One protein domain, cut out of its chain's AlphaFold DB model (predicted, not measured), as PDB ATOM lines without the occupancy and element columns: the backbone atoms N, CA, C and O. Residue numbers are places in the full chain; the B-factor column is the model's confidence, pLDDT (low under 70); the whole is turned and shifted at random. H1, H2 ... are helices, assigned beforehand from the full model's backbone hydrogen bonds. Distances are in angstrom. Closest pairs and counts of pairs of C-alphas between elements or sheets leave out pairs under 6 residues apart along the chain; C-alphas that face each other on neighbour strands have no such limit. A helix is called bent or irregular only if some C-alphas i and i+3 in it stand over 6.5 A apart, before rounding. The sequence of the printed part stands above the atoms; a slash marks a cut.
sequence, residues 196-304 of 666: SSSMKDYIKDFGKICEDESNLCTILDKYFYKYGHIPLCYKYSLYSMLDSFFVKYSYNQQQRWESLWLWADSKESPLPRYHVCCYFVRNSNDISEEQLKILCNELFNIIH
ATOM      1  N   SER A 196     -17.119 -36.414 -24.637       89.25
ATOM      2  CA  SER A 196     -16.648 -36.393 -23.251       89.25
ATOM      3  C   SER A 196     -16.069 -37.734 -22.791       89.25
ATOM      4  O   SER A 196     -15.079 -37.757 -22.060       89.25
ATOM      5  N   SER A 197     -16.619 -38.863 -23.248       89.25
ATOM      6  CA  SER A 197     -16.130 -40.204 -22.889       89.25
ATOM      7  C   SER A 197     -15.126 -40.801 -23.880       89.25
ATOM      8  O   SER A 197     -14.399 -41.726 -23.521       89.25
ATOM      9  N   SER A 198     -15.057 -40.290 -25.114       88.00
ATOM     10  CA  SER A 198     -14.284 -40.897 -26.216       88.00
ATOM     11  C   SER A 198     -13.080 -40.068 -26.683       88.00
ATOM     12  O   SER A 198     -12.497 -40.352 -27.728       88.00
ATOM     13  N   MET A 199     -12.644 -39.078 -25.901       83.44
ATOM     14  CA  MET A 199     -11.543 -38.167 -26.261       83.44
ATOM     15  C   MET A 199     -10.258 -38.866 -26.744       83.44
ATOM     16  O   MET A 199      -9.600 -38.401 -27.675       83.44
ATOM     17  N   LYS A 200      -9.866 -39.978 -26.102       84.75
ATOM     18  CA  LYS A 200      -8.650 -40.728 -26.469       84.75
ATOM     19  C   LYS A 200      -8.780 -41.393 -27.839       84.75
ATOM     20  O   LYS A 200      -7.805 -41.435 -28.589       84.75
ATOM     21  N   ASP A 201      -9.974 -41.873 -28.165       86.75
ATOM     22  CA  ASP A 201     -10.242 -42.535 -29.438       86.75
ATOM     23  C   ASP A 201     -10.197 -41.538 -30.596       86.75
ATOM     24  O   ASP A 201      -9.735 -41.890 -31.678       86.75
ATOM     25  N   TYR A 202     -10.576 -40.277 -30.364       85.12
ATOM     26  CA  TYR A 202     -10.545 -39.241 -31.403       85.12
ATOM     27  C   TYR A 202      -9.118 -38.883 -31.795       85.12
ATOM     28  O   TYR A 202      -8.805 -38.855 -32.980       85.12
ATOM     29  N   ILE A 203      -8.221 -38.700 -30.817       84.31
ATOM     30  CA  ILE A 203      -6.796 -38.451 -31.099       84.31
ATOM     31  C   ILE A 203      -6.210 -39.600 -31.927       84.31
ATOM     32  O   ILE A 203      -5.481 -39.367 -32.893       84.31
ATOM     33  N   LYS A 204      -6.551 -40.845 -31.574       87.50
ATOM     34  CA  LYS A 204      -6.109 -42.028 -32.315       87.50
ATOM     35  C   LYS A 204      -6.671 -42.054 -33.742       87.50
ATOM     36  O   LYS A 204      -5.928 -42.355 -34.671       87.50
ATOM     37  N   ASP A 205      -7.953 -41.738 -33.922       88.12
ATOM     38  CA  ASP A 205      -8.590 -41.686 -35.244       88.12
ATOM     39  C   ASP A 205      -7.998 -40.562 -36.109       88.12
ATOM     40  O   ASP A 205      -7.772 -40.773 -37.296       88.12
ATOM     41  N   PHE A 206      -7.654 -39.405 -35.535       88.12
ATOM     42  CA  PHE A 206      -6.990 -38.317 -36.266       88.12
ATOM     43  C   PHE A 206      -5.597 -38.714 -36.747       88.12
ATOM     44  O   PHE A 206      -5.270 -38.490 -37.911       88.12
ATOM     45  N   GLY A 207      -4.800 -39.340 -35.872       85.06
ATOM     46  CA  GLY A 207      -3.495 -39.885 -36.250       85.06
ATOM     47  C   GLY A 207      -3.630 -40.853 -37.421       85.06
ATOM     48  O   GLY A 207      -2.958 -40.691 -38.435       85.06
ATOM     49  N   LYS A 208      -4.600 -41.770 -37.335       87.88
ATOM     50  CA  LYS A 208      -4.894 -42.723 -38.407       87.88
ATOM     51  C   LYS A 208      -5.315 -42.041 -39.715       87.88
ATOM     52  O   LYS A 208      -4.816 -42.410 -40.771       87.88
ATOM     53  N   ILE A 209      -6.188 -41.030 -39.673       87.81
ATOM     54  CA  ILE A 209      -6.605 -40.282 -40.874       87.81
ATOM     55  C   ILE A 209      -5.391 -39.641 -41.571       87.81
ATOM     56  O   ILE A 209      -5.291 -39.718 -42.793       87.81
ATOM     57  N   CYS A 210      -4.464 -39.046 -40.812       86.88
ATOM     58  CA  CYS A 210      -3.246 -38.415 -41.342       86.88
ATOM     59  C   CYS A 210      -2.137 -39.402 -41.758       86.88
ATOM     60  O   CYS A 210      -1.192 -39.023 -42.460       86.88
ATOM     61  N   GLU A 211      -2.189 -40.642 -41.275       87.88
ATOM     62  CA  GLU A 211      -1.295 -41.728 -41.687       87.88
ATOM     63  C   GLU A 211      -1.773 -42.381 -42.987       87.88
ATOM     64  O   GLU A 211      -0.962 -42.593 -43.888       87.88
ATOM     65  N   ASP A 212      -3.079 -42.640 -43.090       88.56
ATOM     66  CA  ASP A 212      -3.700 -43.358 -44.206       88.56
ATOM     67  C   ASP A 212      -3.833 -42.498 -45.479       88.56
ATOM     68  O   ASP A 212      -3.944 -43.038 -46.577       88.56
ATOM     69  N   GLU A 213      -3.840 -41.166 -45.358       89.81
ATOM     70  CA  GLU A 213      -4.064 -40.241 -46.474       89.81
ATOM     71  C   GLU A 213      -2.949 -39.198 -46.595       89.81
ATOM     72  O   GLU A 213      -2.475 -38.638 -45.609       89.81
ATOM     73  N   SER A 214      -2.555 -38.889 -47.831       88.69
ATOM     74  CA  SER A 214      -1.599 -37.816 -48.147       88.69
ATOM     75  C   SER A 214      -2.258 -36.588 -48.780       88.69
ATOM     76  O   SER A 214      -1.645 -35.524 -48.860       88.69
ATOM     77  N   ASN A 215      -3.509 -36.719 -49.233       92.88
ATOM     78  CA  ASN A 215      -4.268 -35.627 -49.825       92.88
ATOM     79  C   ASN A 215      -5.013 -34.841 -48.735       92.88
ATOM     80  O   ASN A 215      -5.888 -35.382 -48.057       92.88
ATOM     81  N   LEU A 216      -4.698 -33.548 -48.609       94.06
ATOM     82  CA  LEU A 216      -5.300 -32.667 -47.607       94.06
ATOM     83  C   LEU A 216      -6.828 -32.575 -47.737       94.06
ATOM     84  O   LEU A 216      -7.519 -32.647 -46.728       94.06
ATOM     85  N   CYS A 217      -7.375 -32.468 -48.953       94.56
ATOM     86  CA  CYS A 217      -8.826 -32.395 -49.150       94.56
ATOM     87  C   CYS A 217      -9.521 -33.676 -48.672       94.56
ATOM     88  O   CYS A 217     -10.544 -33.596 -47.999       94.56
ATOM     89  N   THR A 218      -8.942 -34.850 -48.942       93.75
ATOM     90  CA  THR A 218      -9.478 -36.128 -48.448       93.75
ATOM     91  C   THR A 218      -9.447 -36.205 -46.920       93.75
ATOM     92  O   THR A 218     -10.410 -36.668 -46.308       93.75
ATOM     93  N   ILE A 219      -8.367 -35.735 -46.289       94.00
ATOM     94  CA  ILE A 219      -8.246 -35.665 -44.824       94.00
ATOM     95  C   ILE A 219      -9.324 -34.753 -44.237       94.00
ATOM     96  O   ILE A 219     -10.037 -35.150 -43.314       94.00
ATOM     97  N   LEU A 220      -9.463 -33.551 -44.799       95.75
ATOM     98  CA  LEU A 220     -10.454 -32.570 -44.376       95.75
ATOM     99  C   LEU A 220     -11.878 -33.109 -44.548       95.75
ATOM    100  O   LEU A 220     -12.685 -32.971 -43.635       95.75
ATOM    101  N   ASP A 221     -12.175 -33.801 -45.649       93.44
ATOM    102  CA  ASP A 221     -13.483 -34.415 -45.898       93.44
ATOM    103  C   ASP A 221     -13.794 -35.546 -44.912       93.44
ATOM    104  O   ASP A 221     -14.905 -35.612 -44.378       93.44
ATOM    105  N   LYS A 222     -12.810 -36.406 -44.611       91.25
ATOM    106  CA  LYS A 222     -12.954 -37.468 -43.603       91.25
ATOM    107  C   LYS A 222     -13.197 -36.894 -42.210       91.25
ATOM    108  O   LYS A 222     -14.078 -37.384 -41.499       91.25
ATOM    109  N   TYR A 223     -12.441 -35.863 -41.825       92.75
ATOM    110  CA  TYR A 223     -12.648 -35.168 -40.557       92.75
ATOM    111  C   TYR A 223     -14.025 -34.512 -40.518       92.75
ATOM    112  O   TYR A 223     -14.798 -34.758 -39.596       92.75
ATOM    113  N   PHE A 224     -14.360 -33.721 -41.535       92.62
ATOM    114  CA  PHE A 224     -15.594 -32.951 -41.586       92.62
ATOM    115  C   PHE A 224     -16.825 -33.855 -41.513       92.62
ATOM    116  O   PHE A 224     -17.738 -33.598 -40.730       92.62
ATOM    117  N   TYR A 225     -16.812 -34.968 -42.247       89.25
ATOM    118  CA  TYR A 225     -17.894 -35.945 -42.222       89.25
ATOM    119  C   TYR A 225     -18.133 -36.545 -40.827       89.25
ATOM    120  O   TYR A 225     -19.287 -36.726 -40.427       89.25
ATOM    121  N   LYS A 226     -17.057 -36.866 -40.095       89.00
ATOM    122  CA  LYS A 226     -17.131 -37.525 -38.783       89.00
ATOM    123  C   LYS A 226     -17.295 -36.558 -37.611       89.00
ATOM    124  O   LYS A 226     -18.005 -36.891 -36.680       89.00
ATOM    125  N   TYR A 227     -16.640 -35.404 -37.639       92.25
ATOM    126  CA  TYR A 227     -16.447 -34.524 -36.478       92.25
ATOM    127  C   TYR A 227     -16.847 -33.070 -36.752       92.25
ATOM    128  O   TYR A 227     -17.048 -32.302 -35.818       92.25
ATOM    129  N   GLY A 228     -17.005 -32.680 -38.021       92.88
ATOM    130  CA  GLY A 228     -17.220 -31.284 -38.417       92.88
ATOM    131  C   GLY A 228     -18.553 -30.672 -37.974       92.88
ATOM    132  O   GLY A 228     -18.729 -29.464 -38.090       92.88
ATOM    133  N   HIS A 229     -19.475 -31.482 -37.456       93.19
ATOM    134  CA  HIS A 229     -20.794 -31.053 -36.991       93.19
ATOM    135  C   HIS A 229     -20.809 -30.586 -35.525       93.19
ATOM    136  O   HIS A 229     -21.815 -30.041 -35.087       93.19
ATOM    137  N   ILE A 230     -19.708 -30.752 -34.781       94.12
ATOM    138  CA  ILE A 230     -19.570 -30.285 -33.395       94.12
ATOM    139  C   ILE A 230     -18.304 -29.429 -33.216       94.12
ATOM    140  O   ILE A 230     -17.249 -29.759 -33.765       94.12
ATOM    141  N   PRO A 231     -18.353 -28.335 -32.434       94.12
ATOM    142  CA  PRO A 231     -17.191 -27.488 -32.200       94.12
ATOM    143  C   PRO A 231     -16.323 -28.053 -31.068       94.12
ATOM    144  O   PRO A 231     -16.418 -27.652 -29.906       94.12
ATOM    145  N   LEU A 232     -15.469 -29.010 -31.416       92.94
ATOM    146  CA  LEU A 232     -14.516 -29.618 -30.487       92.94
ATOM    147  C   LEU A 232     -13.434 -28.621 -30.055       92.94
ATOM    148  O   LEU A 232     -13.055 -27.724 -30.809       92.94
ATOM    149  N   CYS A 233     -12.914 -28.787 -28.839       91.25
ATOM    150  CA  CYS A 233     -11.817 -27.961 -28.346       91.25
ATOM    151  C   CYS A 233     -10.535 -28.205 -29.160       91.25
ATOM    152  O   CYS A 233     -10.382 -29.245 -29.803       91.25
ATOM    153  N   TYR A 234      -9.575 -27.277 -29.082       86.56
ATOM    154  CA  TYR A 234      -8.352 -27.277 -29.900       86.56
ATOM    155  C   TYR A 234      -7.686 -28.662 -30.053       86.56
ATOM    156  O   TYR A 234      -7.388 -29.086 -31.169       86.56
ATOM    157  N   LYS A 235      -7.519 -29.396 -28.944       86.38
ATOM    158  CA  LYS A 235      -6.828 -30.691 -28.875       86.38
ATOM    159  C   LYS A 235      -7.558 -31.782 -29.654       86.38
ATOM    160  O   LYS A 235      -6.913 -32.677 -30.199       86.38
ATOM    161  N   TYR A 236      -8.880 -31.677 -29.724       88.56
ATOM    162  CA  TYR A 236      -9.781 -32.627 -30.367       88.56
ATOM    163  C   TYR A 236     -10.402 -32.066 -31.656       88.56
ATOM    164  O   TYR A 236     -11.337 -32.647 -32.192       88.56
ATOM    165  N   SER A 237      -9.903 -30.943 -32.166       90.25
ATOM    166  CA  SER A 237     -10.453 -30.271 -33.346       90.25
ATOM    167  C   SER A 237      -9.604 -30.498 -34.596       90.25
ATOM    168  O   SER A 237      -8.517 -31.076 -34.533       90.25
ATOM    169  N   LEU A 238     -10.071 -29.962 -35.727       90.56
ATOM    170  CA  LEU A 238      -9.330 -29.914 -36.986       90.56
ATOM    171  C   LEU A 238      -7.914 -29.344 -36.803       90.56
ATOM    172  O   LEU A 238      -6.978 -29.780 -37.469       90.56
ATOM    173  N   TYR A 239      -7.756 -28.410 -35.863       90.38
ATOM    174  CA  TYR A 239      -6.496 -27.748 -35.557       90.38
ATOM    175  C   TYR A 239      -5.352 -28.732 -35.275       90.38
ATOM    176  O   TYR A 239      -4.318 -28.679 -35.939       90.38
ATOM    177  N   SER A 240      -5.524 -29.651 -34.316       88.06
ATOM    178  CA  SER A 240      -4.435 -30.539 -33.874       88.06
ATOM    179  C   SER A 240      -4.011 -31.518 -34.973       88.06
ATOM    180  O   SER A 240      -2.828 -31.847 -35.115       88.06
ATOM    181  N   MET A 241      -4.983 -31.938 -35.783       90.06
ATOM    182  CA  MET A 241      -4.774 -32.781 -36.951       90.06
ATOM    183  C   MET A 241      -3.976 -32.045 -38.041       90.06
ATOM    184  O   MET A 241      -3.006 -32.595 -38.567       90.06
ATOM    185  N   LEU A 242      -4.342 -30.794 -38.346       92.44
ATOM    186  CA  LEU A 242      -3.678 -29.976 -39.365       92.44
ATOM    187  C   LEU A 242      -2.265 -29.558 -38.981       92.44
ATOM    188  O   LEU A 242      -1.380 -29.626 -39.830       92.44
ATOM    189  N   ASP A 243      -2.022 -29.184 -37.726       88.56
ATOM    190  CA  ASP A 243      -0.674 -28.827 -37.272       88.56
ATOM    191  C   ASP A 243       0.298 -29.996 -37.480       88.56
ATOM    192  O   ASP A 243       1.386 -29.823 -38.033       88.56
ATOM    193  N   SER A 244      -0.128 -31.215 -37.139       86.75
ATOM    194  CA  SER A 244       0.681 -32.419 -37.361       86.75
ATOM    195  C   SER A 244       0.908 -32.689 -38.854       86.75
ATOM    196  O   SER A 244       2.012 -33.048 -39.270       86.75
ATOM    197  N   PHE A 245      -0.124 -32.486 -39.679       91.81
ATOM    198  CA  PHE A 245      -0.047 -32.674 -41.126       91.81
ATOM    199  C   PHE A 245       0.893 -31.659 -41.797       91.81
ATOM    200  O   PHE A 245       1.786 -32.042 -42.555       91.81
ATOM    201  N   PHE A 246       0.749 -30.367 -41.502       93.44
ATOM    202  CA  PHE A 246       1.554 -29.317 -42.124       93.44
ATOM    203  C   PHE A 246       3.021 -29.364 -41.712       93.44
ATOM    204  O   PHE A 246       3.876 -29.029 -42.533       93.44
ATOM    205  N   VAL A 247       3.328 -29.823 -40.493       89.94
ATOM    206  CA  VAL A 247       4.708 -30.111 -40.075       89.94
ATOM    207  C   VAL A 247       5.289 -31.276 -40.881       89.94
ATOM    208  O   VAL A 247       6.401 -31.167 -41.386       89.94
ATOM    209  N   LYS A 248       4.533 -32.368 -41.062       90.62
ATOM    210  CA  LYS A 248       4.979 -33.558 -41.812       90.62
ATOM    211  C   LYS A 248       5.267 -33.264 -43.290       90.62
ATOM    212  O   LYS A 248       6.219 -33.811 -43.839       90.62
ATOM    213  N   TYR A 249       4.451 -32.425 -43.930       91.88
ATOM    214  CA  TYR A 249       4.549 -32.121 -45.365       91.88
ATOM    215  C   TYR A 249       5.161 -30.745 -45.677       91.88
ATOM    216  O   TYR A 249       5.158 -30.329 -46.834       91.88
ATOM    217  N   SER A 250       5.696 -30.042 -44.675       92.44
ATOM    218  CA  SER A 250       6.425 -28.772 -44.824       92.44
ATOM    219  C   SER A 250       5.660 -27.666 -45.570       92.44
ATOM    220  O   SER A 250       6.243 -26.931 -46.369       92.44
ATOM    221  N   TYR A 251       4.356 -27.520 -45.311       93.12
ATOM    222  CA  TYR A 251       3.553 -26.447 -45.913       93.12
ATOM    223  C   TYR A 251       3.983 -25.082 -45.364       93.12
ATOM    224  O   TYR A 251       3.997 -24.873 -44.142       93.12
ATOM    225  N   ASN A 252       4.265 -24.133 -46.262       93.50
ATOM    226  CA  ASN A 252       4.505 -22.738 -45.892       93.50
ATOM    227  C   ASN A 252       3.188 -21.997 -45.570       93.50
ATOM    228  O   ASN A 252       2.100 -22.494 -45.853       93.50
ATOM    229  N   GLN A 253       3.288 -20.802 -44.980       92.75
ATOM    230  CA  GLN A 253       2.133 -20.000 -44.542       92.75
ATOM    231  C   GLN A 253       1.107 -19.750 -45.662       92.75
ATOM    232  O   GLN A 253      -0.086 -19.992 -45.474       92.75
ATOM    233  N   GLN A 254       1.570 -19.361 -46.855       94.25
ATOM    234  CA  GLN A 254       0.699 -19.102 -48.004       94.25
ATOM    235  C   GLN A 254      -0.013 -20.375 -48.483       94.25
ATOM    236  O   GLN A 254      -1.218 -20.359 -48.711       94.25
ATOM    237  N   GLN A 255       0.708 -21.496 -48.566       94.69
ATOM    238  CA  GLN A 255       0.145 -22.788 -48.966       94.69
ATOM    239  C   GLN A 255      -0.934 -23.268 -47.990       94.69
ATOM    240  O   GLN A 255      -1.942 -23.823 -48.429       94.69
ATOM    241  N   ARG A 256      -0.741 -23.060 -46.677       94.69
ATOM    242  CA  ARG A 256      -1.755 -23.384 -45.658       94.69
ATOM    243  C   ARG A 256      -3.024 -22.569 -45.881       94.69
ATOM    244  O   ARG A 256      -4.105 -23.148 -45.917       94.69
ATOM    245  N   TRP A 257      -2.888 -21.254 -46.060       96.31
ATOM    246  CA  TRP A 257      -4.011 -20.358 -46.348       96.31
ATOM    247  C   TRP A 257      -4.775 -20.779 -47.602       96.31
ATOM    248  O   TRP A 257      -5.964 -21.083 -47.523       96.31
ATOM    249  N   GLU A 258      -4.091 -20.854 -48.741       96.44
ATOM    250  CA  GLU A 258      -4.719 -21.146 -50.031       96.44
ATOM    251  C   GLU A 258      -5.399 -22.515 -50.040       96.44
ATOM    252  O   GLU A 258      -6.536 -22.629 -50.486       96.44
ATOM    253  N   SER A 259      -4.745 -23.549 -49.504       95.75
ATOM    254  CA  SER A 259      -5.288 -24.912 -49.555       95.75
ATOM    255  C   SER A 259      -6.513 -25.093 -48.658       95.75
ATOM    256  O   SER A 259      -7.451 -25.792 -49.039       95.75
ATOM    257  N   LEU A 260      -6.521 -24.471 -47.473       96.75
ATOM    258  CA  LEU A 260      -7.657 -24.551 -46.552       96.75
ATOM    259  C   LEU A 260      -8.863 -23.762 -47.062       96.75
ATOM    260  O   LEU A 260      -9.982 -24.271 -47.003       96.75
ATOM    261  N   TRP A 261      -8.650 -22.561 -47.603       96.25
ATOM    262  CA  TRP A 261      -9.737 -21.779 -48.193       96.25
ATOM    263  C   TRP A 261     -10.265 -22.395 -49.480       96.25
ATOM    264  O   TRP A 261     -11.477 -22.477 -49.629       96.25
ATOM    265  N   LEU A 262      -9.398 -22.933 -50.344       96.38
ATOM    266  CA  LEU A 262      -9.835 -23.671 -51.531       96.38
ATOM    267  C   LEU A 262     -10.739 -24.851 -51.152       96.38
ATOM    268  O   LEU A 262     -11.763 -25.086 -51.794       96.38
ATOM    269  N   TRP A 263     -10.387 -25.582 -50.089       97.00
ATOM    270  CA  TRP A 263     -11.247 -26.637 -49.568       97.00
ATOM    271  C   TRP A 263     -12.572 -26.079 -49.043       97.00
ATOM    272  O   TRP A 263     -13.621 -26.577 -49.442       97.00
ATOM    273  N   ALA A 264     -12.555 -25.049 -48.195       95.75
ATOM    274  CA  ALA A 264     -13.781 -24.478 -47.641       95.75
ATOM    275  C   ALA A 264     -14.704 -23.903 -48.726       95.75
ATOM    276  O   ALA A 264     -15.909 -24.119 -48.664       95.75
ATOM    277  N   ASP A 265     -14.152 -23.245 -49.747       93.88
ATOM    278  CA  ASP A 265     -14.889 -22.713 -50.897       93.88
ATOM    279  C   ASP A 265     -15.495 -23.828 -51.761       93.88
ATOM    280  O   ASP A 265     -16.568 -23.648 -52.334       93.88
ATOM    281  N   SER A 266     -14.852 -25.001 -51.820       93.62
ATOM    282  CA  SER A 266     -15.393 -26.178 -52.519       93.62
ATOM    283  C   SER A 266     -16.607 -26.801 -51.824       93.62
ATOM    284  O   SER A 266     -17.274 -27.669 -52.393       93.62
ATOM    285  N   LYS A 267     -16.878 -26.405 -50.575       89.12
ATOM    286  CA  LYS A 267     -18.018 -26.881 -49.803       89.12
ATOM    287  C   LYS A 267     -19.040 -25.759 -49.708       89.12
ATOM    288  O   LYS A 267     -18.803 -24.723 -49.100       89.12
ATOM    289  N   GLU A 268     -20.215 -25.987 -50.269       84.19
ATOM    290  CA  GLU A 268     -21.347 -25.055 -50.240       84.19
ATOM    291  C   GLU A 268     -22.006 -25.026 -48.842       84.19
ATOM    292  O   GLU A 268     -23.178 -25.352 -48.676       84.19
ATOM    293  N   SER A 269     -21.234 -24.721 -47.795       88.31
ATOM    294  CA  SER A 269     -21.650 -24.755 -46.390       88.31
ATOM    295  C   SER A 269     -20.828 -23.756 -45.559       88.31
ATOM    296  O   SER A 269     -19.630 -23.593 -45.797       88.31
ATOM    297  N   PRO A 270     -21.424 -23.100 -44.544       91.94
ATOM    298  CA  PRO A 270     -20.684 -22.242 -43.625       91.94
ATOM    299  C   PRO A 270     -19.839 -23.020 -42.599       91.94
ATOM    300  O   PRO A 270     -18.919 -22.445 -42.018       91.94
ATOM    301  N   LEU A 271     -20.093 -24.316 -42.361       93.62
ATOM    302  CA  LEU A 271     -19.321 -25.085 -41.370       93.62
ATOM    303  C   LEU A 271     -17.842 -25.284 -41.764       93.62
ATOM    304  O   LEU A 271     -16.977 -25.080 -40.915       93.62
ATOM    305  N   PRO A 272     -17.492 -25.646 -43.013       95.00
ATOM    306  CA  PRO A 272     -16.098 -25.696 -43.458       95.00
ATOM    307  C   PRO A 272     -15.362 -24.374 -43.231       95.00
ATOM    308  O   PRO A 272     -14.246 -24.376 -42.713       95.00
ATOM    309  N   ARG A 273     -16.027 -23.244 -43.510       95.00
ATOM    310  CA  ARG A 273     -15.499 -21.900 -43.231       95.00
ATOM    311  C   ARG A 273     -15.276 -21.681 -41.739       95.00
ATOM    312  O   ARG A 273     -14.206 -21.213 -41.370       95.00
ATOM    313  N   TYR A 274     -16.213 -22.092 -40.881       95.88
ATOM    314  CA  TYR A 274     -16.025 -22.066 -39.427       95.88
ATOM    315  C   TYR A 274     -14.744 -22.790 -38.998       95.88
ATOM    316  O   TYR A 274     -13.935 -22.216 -38.269       95.88
ATOM    317  N   HIS A 275     -14.515 -24.014 -39.479       96.00
ATOM    318  CA  HIS A 275     -13.331 -24.790 -39.090       96.00
ATOM    319  C   HIS A 275     -12.026 -24.156 -39.578       96.00
ATOM    320  O   HIS A 275     -11.040 -24.134 -38.838       96.00
ATOM    321  N   VAL A 276     -12.021 -23.589 -40.788       96.00
ATOM    322  CA  VAL A 276     -10.880 -22.816 -41.308       96.00
ATOM    323  C   VAL A 276     -10.650 -21.551 -40.480       96.00
ATOM    324  O   VAL A 276      -9.512 -21.259 -40.110       96.00
ATOM    325  N   CYS A 277     -11.712 -20.832 -40.112       95.88
ATOM    326  CA  CYS A 277     -11.609 -19.673 -39.233       95.88
ATOM    327  C   CYS A 277     -11.031 -20.057 -37.869       95.88
ATOM    328  O   CYS A 277     -10.090 -19.409 -37.427       95.88
ATOM    329  N   CYS A 278     -11.510 -21.134 -37.237       94.44
ATOM    330  CA  CYS A 278     -10.963 -21.637 -35.974       94.44
ATOM    331  C   CYS A 278      -9.460 -21.935 -36.050       94.44
ATOM    332  O   CYS A 278      -8.743 -21.671 -35.084       94.44
ATOM    333  N   TYR A 279      -8.974 -22.454 -37.184       95.12
ATOM    334  CA  TYR A 279      -7.543 -22.663 -37.394       95.12
ATOM    335  C   TYR A 279      -6.772 -21.335 -37.398       95.12
ATOM    336  O   TYR A 279      -5.814 -21.166 -36.643       95.12
ATOM    337  N   PHE A 280      -7.209 -20.366 -38.207       95.81
ATOM    338  CA  PHE A 280      -6.465 -19.121 -38.410       95.81
ATOM    339  C   PHE A 280      -6.634 -18.074 -37.305       95.81
ATOM    340  O   PHE A 280      -5.716 -17.285 -37.109       95.81
ATOM    341  N   VAL A 281      -7.735 -18.060 -36.544       94.06
ATOM    342  CA  VAL A 281      -7.862 -17.148 -35.385       94.06
ATOM    343  C   VAL A 281      -6.936 -17.536 -34.229       94.06
ATOM    344  O   VAL A 281      -6.629 -16.684 -33.400       94.06
ATOM    345  N   ARG A 282      -6.480 -18.798 -34.186       90.56
ATOM    346  CA  ARG A 282      -5.462 -19.296 -33.241       90.56
ATOM    347  C   ARG A 282      -4.033 -19.159 -33.764       90.56
ATOM    348  O   ARG A 282      -3.104 -19.059 -32.969       90.56
ATOM    349  N   ASN A 283      -3.874 -19.199 -35.084       92.12
ATOM    350  CA  ASN A 283      -2.603 -19.051 -35.788       92.12
ATOM    351  C   ASN A 283      -2.556 -17.719 -36.537       92.12
ATOM    352  O   ASN A 283      -2.095 -17.655 -37.676       92.12
ATOM    353  N   SER A 284      -3.032 -16.628 -35.933       93.62
ATOM    354  CA  SER A 284      -3.129 -15.364 -36.666       93.62
ATOM    355  C   SER A 284      -1.738 -14.798 -36.985       93.62
ATOM    356  O   SER A 284      -1.562 -14.018 -37.923       93.62
ATOM    357  N   ASN A 285      -0.706 -15.249 -36.259       91.75
ATOM    358  CA  ASN A 285       0.707 -15.000 -36.555       91.75
ATOM    359  C   ASN A 285       1.153 -15.545 -37.921       91.75
ATOM    360  O   ASN A 285       2.059 -14.961 -38.511       91.75
ATOM    361  N   ASP A 286       0.487 -16.579 -38.438       90.06
ATOM    362  CA  ASP A 286       0.838 -17.246 -39.695       90.06
ATOM    363  C   ASP A 286       0.245 -16.591 -40.948       90.06
ATOM    364  O   ASP A 286       0.442 -17.097 -42.050       90.06
ATOM    365  N   ILE A 287      -0.480 -15.480 -40.801       94.44
ATOM    366  CA  ILE A 287      -1.165 -14.812 -41.911       94.44
ATOM    367  C   ILE A 287      -0.840 -13.314 -41.988       94.44
ATOM    368  O   ILE A 287      -0.486 -12.664 -40.992       94.44
ATOM    369  N   SER A 288      -0.948 -12.771 -43.203       94.69
ATOM    370  CA  SER A 288      -0.732 -11.356 -43.518       94.69
ATOM    371  C   SER A 288      -1.886 -10.469 -43.029       94.69
ATOM    372  O   SER A 288      -2.970 -10.950 -42.702       94.69
ATOM    373  N   GLU A 289      -1.690  -9.147 -43.003       92.38
ATOM    374  CA  GLU A 289      -2.767  -8.203 -42.650       92.38
ATOM    375  C   GLU A 289      -3.947  -8.232 -43.634       92.38
ATOM    376  O   GLU A 289      -5.100  -8.054 -43.235       92.38
ATOM    377  N   GLU A 290      -3.690  -8.501 -44.917       94.56
ATOM    378  CA  GLU A 290      -4.747  -8.659 -45.919       94.56
ATOM    379  C   GLU A 290      -5.586  -9.915 -45.643       94.56
ATOM    380  O   GLU A 290      -6.816  -9.868 -45.666       94.56
ATOM    381  N   GLN A 291      -4.929 -11.020 -45.288       96.25
ATOM    382  CA  GLN A 291      -5.596 -12.259 -44.888       96.25
ATOM    383  C   GLN A 291      -6.365 -12.088 -43.570       96.25
ATOM    384  O   GLN A 291      -7.484 -12.585 -43.453       96.25
ATOM    385  N   LEU A 292      -5.837 -11.316 -42.611       95.25
ATOM    386  CA  LEU A 292      -6.557 -10.951 -41.383       95.25
ATOM    387  C   LEU A 292      -7.858 -10.207 -41.678       95.25
ATOM    388  O   LEU A 292      -8.876 -10.494 -41.053       95.25
ATOM    389  N   LYS A 293      -7.855  -9.292 -42.653       94.81
ATOM    390  CA  LYS A 293      -9.068  -8.586 -43.083       94.81
ATOM    391  C   LYS A 293     -10.130  -9.552 -43.612       94.81
ATOM    392  O   LYS A 293     -11.302  -9.426 -43.259       94.81
ATOM    393  N   ILE A 294      -9.727 -10.516 -44.443       95.12
ATOM    394  CA  ILE A 294     -10.627 -11.548 -44.984       95.12
ATOM    395  C   ILE A 294     -11.173 -12.419 -43.848       95.12
ATOM    396  O   ILE A 294     -12.386 -12.583 -43.729       95.12
ATOM    397  N   LEU A 295     -10.288 -12.906 -42.974       95.81
ATOM    398  CA  LEU A 295     -10.647 -13.717 -41.812       95.81
ATOM    399  C   LEU A 295     -11.626 -12.983 -40.885       95.81
ATOM    400  O   LEU A 295     -12.582 -13.579 -40.402       95.81
ATOM    401  N   CYS A 296     -11.410 -11.687 -40.664       94.56
ATOM    402  CA  CYS A 296     -12.272 -10.850 -39.840       94.56
ATOM    403  C   CYS A 296     -13.685 -10.720 -40.421       94.56
ATOM    404  O   CYS A 296     -14.666 -10.901 -39.698       94.56
ATOM    405  N   ASN A 297     -13.802 -10.502 -41.732       91.94
ATOM    406  CA  ASN A 297     -15.101 -10.462 -42.397       91.94
ATOM    407  C   ASN A 297     -15.844 -11.803 -42.312       91.94
ATOM    408  O   ASN A 297     -17.049 -11.807 -42.061       91.94
ATOM    409  N   GLU A 298     -15.148 -12.932 -42.489       93.81
ATOM    410  CA  GLU A 298     -15.780 -14.249 -42.356       93.81
ATOM    411  C   GLU A 298     -16.193 -14.533 -40.907       93.81
ATOM    412  O   GLU A 298     -17.304 -14.999 -40.662       93.81
ATOM    413  N   LEU A 299     -15.356 -14.176 -39.929       93.44
ATOM    414  CA  LEU A 299     -15.698 -14.313 -38.515       93.44
ATOM    415  C   LEU A 299     -17.007 -13.583 -38.185       93.44
ATOM    416  O   LEU A 299     -17.844 -14.129 -37.471       93.44
ATOM    417  N   PHE A 300     -17.225 -12.387 -38.739       91.00
ATOM    418  CA  PHE A 300     -18.479 -11.654 -38.550       91.00
ATOM    419  C   PHE A 300     -19.691 -12.390 -39.130       91.00
ATOM    420  O   PHE A 300     -20.757 -12.349 -38.522       91.00
ATOM    421  N   ASN A 301     -19.536 -13.117 -40.241       89.31
ATOM    422  CA  ASN A 301     -20.604 -13.965 -40.780       89.31
ATOM    423  C   ASN A 301     -20.915 -15.184 -39.893       89.31
ATOM    424  O   ASN A 301     -22.021 -15.716 -39.967       89.31
ATOM    425  N   ILE A 302     -19.952 -15.643 -39.089       91.06
ATOM    426  CA  ILE A 302     -20.094 -16.797 -38.188       91.06
ATOM    427  C   ILE A 302     -20.746 -16.391 -36.863       91.06
ATOM    428  O   ILE A 302     -21.655 -17.067 -36.382       91.06
ATOM    429  N   ILE A 303     -20.265 -15.306 -36.248       89.00
ATOM    430  CA  ILE A 303     -20.704 -14.905 -34.903       89.00
ATOM    431  C   ILE A 303     -22.066 -14.202 -34.909       89.00
ATOM    432  O   ILE A 303     -22.790 -14.251 -33.918       89.00
ATOM    433  N   HIS A 304     -22.437 -13.566 -36.026       82.25
ATOM    434  CA  HIS A 304     -23.672 -12.795 -36.117       82.25
ATOM    435  C   HIS A 304     -24.873 -13.674 -36.473       82.25
ATOM    436  O   HIS A 304     -25.054 -14.099 -37.617       82.25
TER     437      HIS A 304
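AT A GLANCE: This is residues 196 to 304 of the 666 residues of the protein "Karyopherin (Importin) beta" of Candidatus Scalindua japonica (UniProt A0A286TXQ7). Six helices are stacked in layers along the longest axis: H1 at one end, then H2 and H3 side by side, then the helical hairpin of H4 and H5, and H6 at the far end, crossing H5. H1, H2 and H3 make an up-and-down bundle, each running against the one before it, and the hairpin packs on H2 and H3 with steep crossings. The printed part has 109 residues with six named helices, H1 to H6 in chain order, and no named strand; its class is all helix. It is compact, with a radius of gyration of the C-alphas of 13.5 A, and rounded, spanning 37 by 32 by 25 A.

HOW THE PARTS SIT: H1, residues 196 to 212, touches H2, residues 216 to 227, with residues 206 to 210 alone; the closest C-alphas, of Ile 209 and Ile 219, are 6.3 A apart. This hairpin has a shallow tilt of 20 degrees, opposite ways. The same part of H1 touches H3, residues 238 to 248, at a shallow tilt of 32 degrees, the same way; the closest C-alphas, of Phe 206 and Met 241, are 6.0 A apart. H2 and H3 are close but not clearly touching. H5, residues 270 to 282, is the hub and touches three helices. With residues 275 to 279 alone it touches H3 at a steep tilt of 63 degrees; the closest C-alphas, of Tyr 239 and Tyr 279, are 5.5 A apart. It forms a hairpin with H4, residues 253 to 265, at a shallow tilt of 19 degrees; the closest C-alphas, of Ala 264 and Pro 272, are 4.9 A apart. H6, residues 289 to 303, touches H5 at a steep tilt of 51 degrees, opposite ways; the closest C-alphas, of Cys 277 and Leu 295, are 6.6 A apart. H2 and H4 only just touch, with 3 pairs of C-alphas within 8 A, the closest those of Cys 217 and Trp 263 at 6.3 A. H1 and H6 are apart. Every O i to N i+4 pair is within hydrogen-bond range in H2, H3, H4 and H6; in H1 11 of 13 are, and in H5 8 of 9.

IN THESE COORDINATES: H1 begins at C-alpha 196 (-16.648, -36.393, -23.251) and is 25.6 A long. It is irregular, with C-alphas 197 and 200 8.3 A apart, and has a kink of 28 degrees near residue 203. H4 is 18.4 A long, H5 18.7 A and H6 20.7 A, ending at C-alpha 303 (-20.704, -14.905, -34.903). H2 and H3 are 15.9 A and 15.5 A long.

THE WHOLE: The two C-alphas farthest apart, of Ser 197 and Glu 290, are 40.7 A apart. The printed part has no cut and no long link. The mean pLDDT of the printed part is 91.7, and no printed residue is under 70.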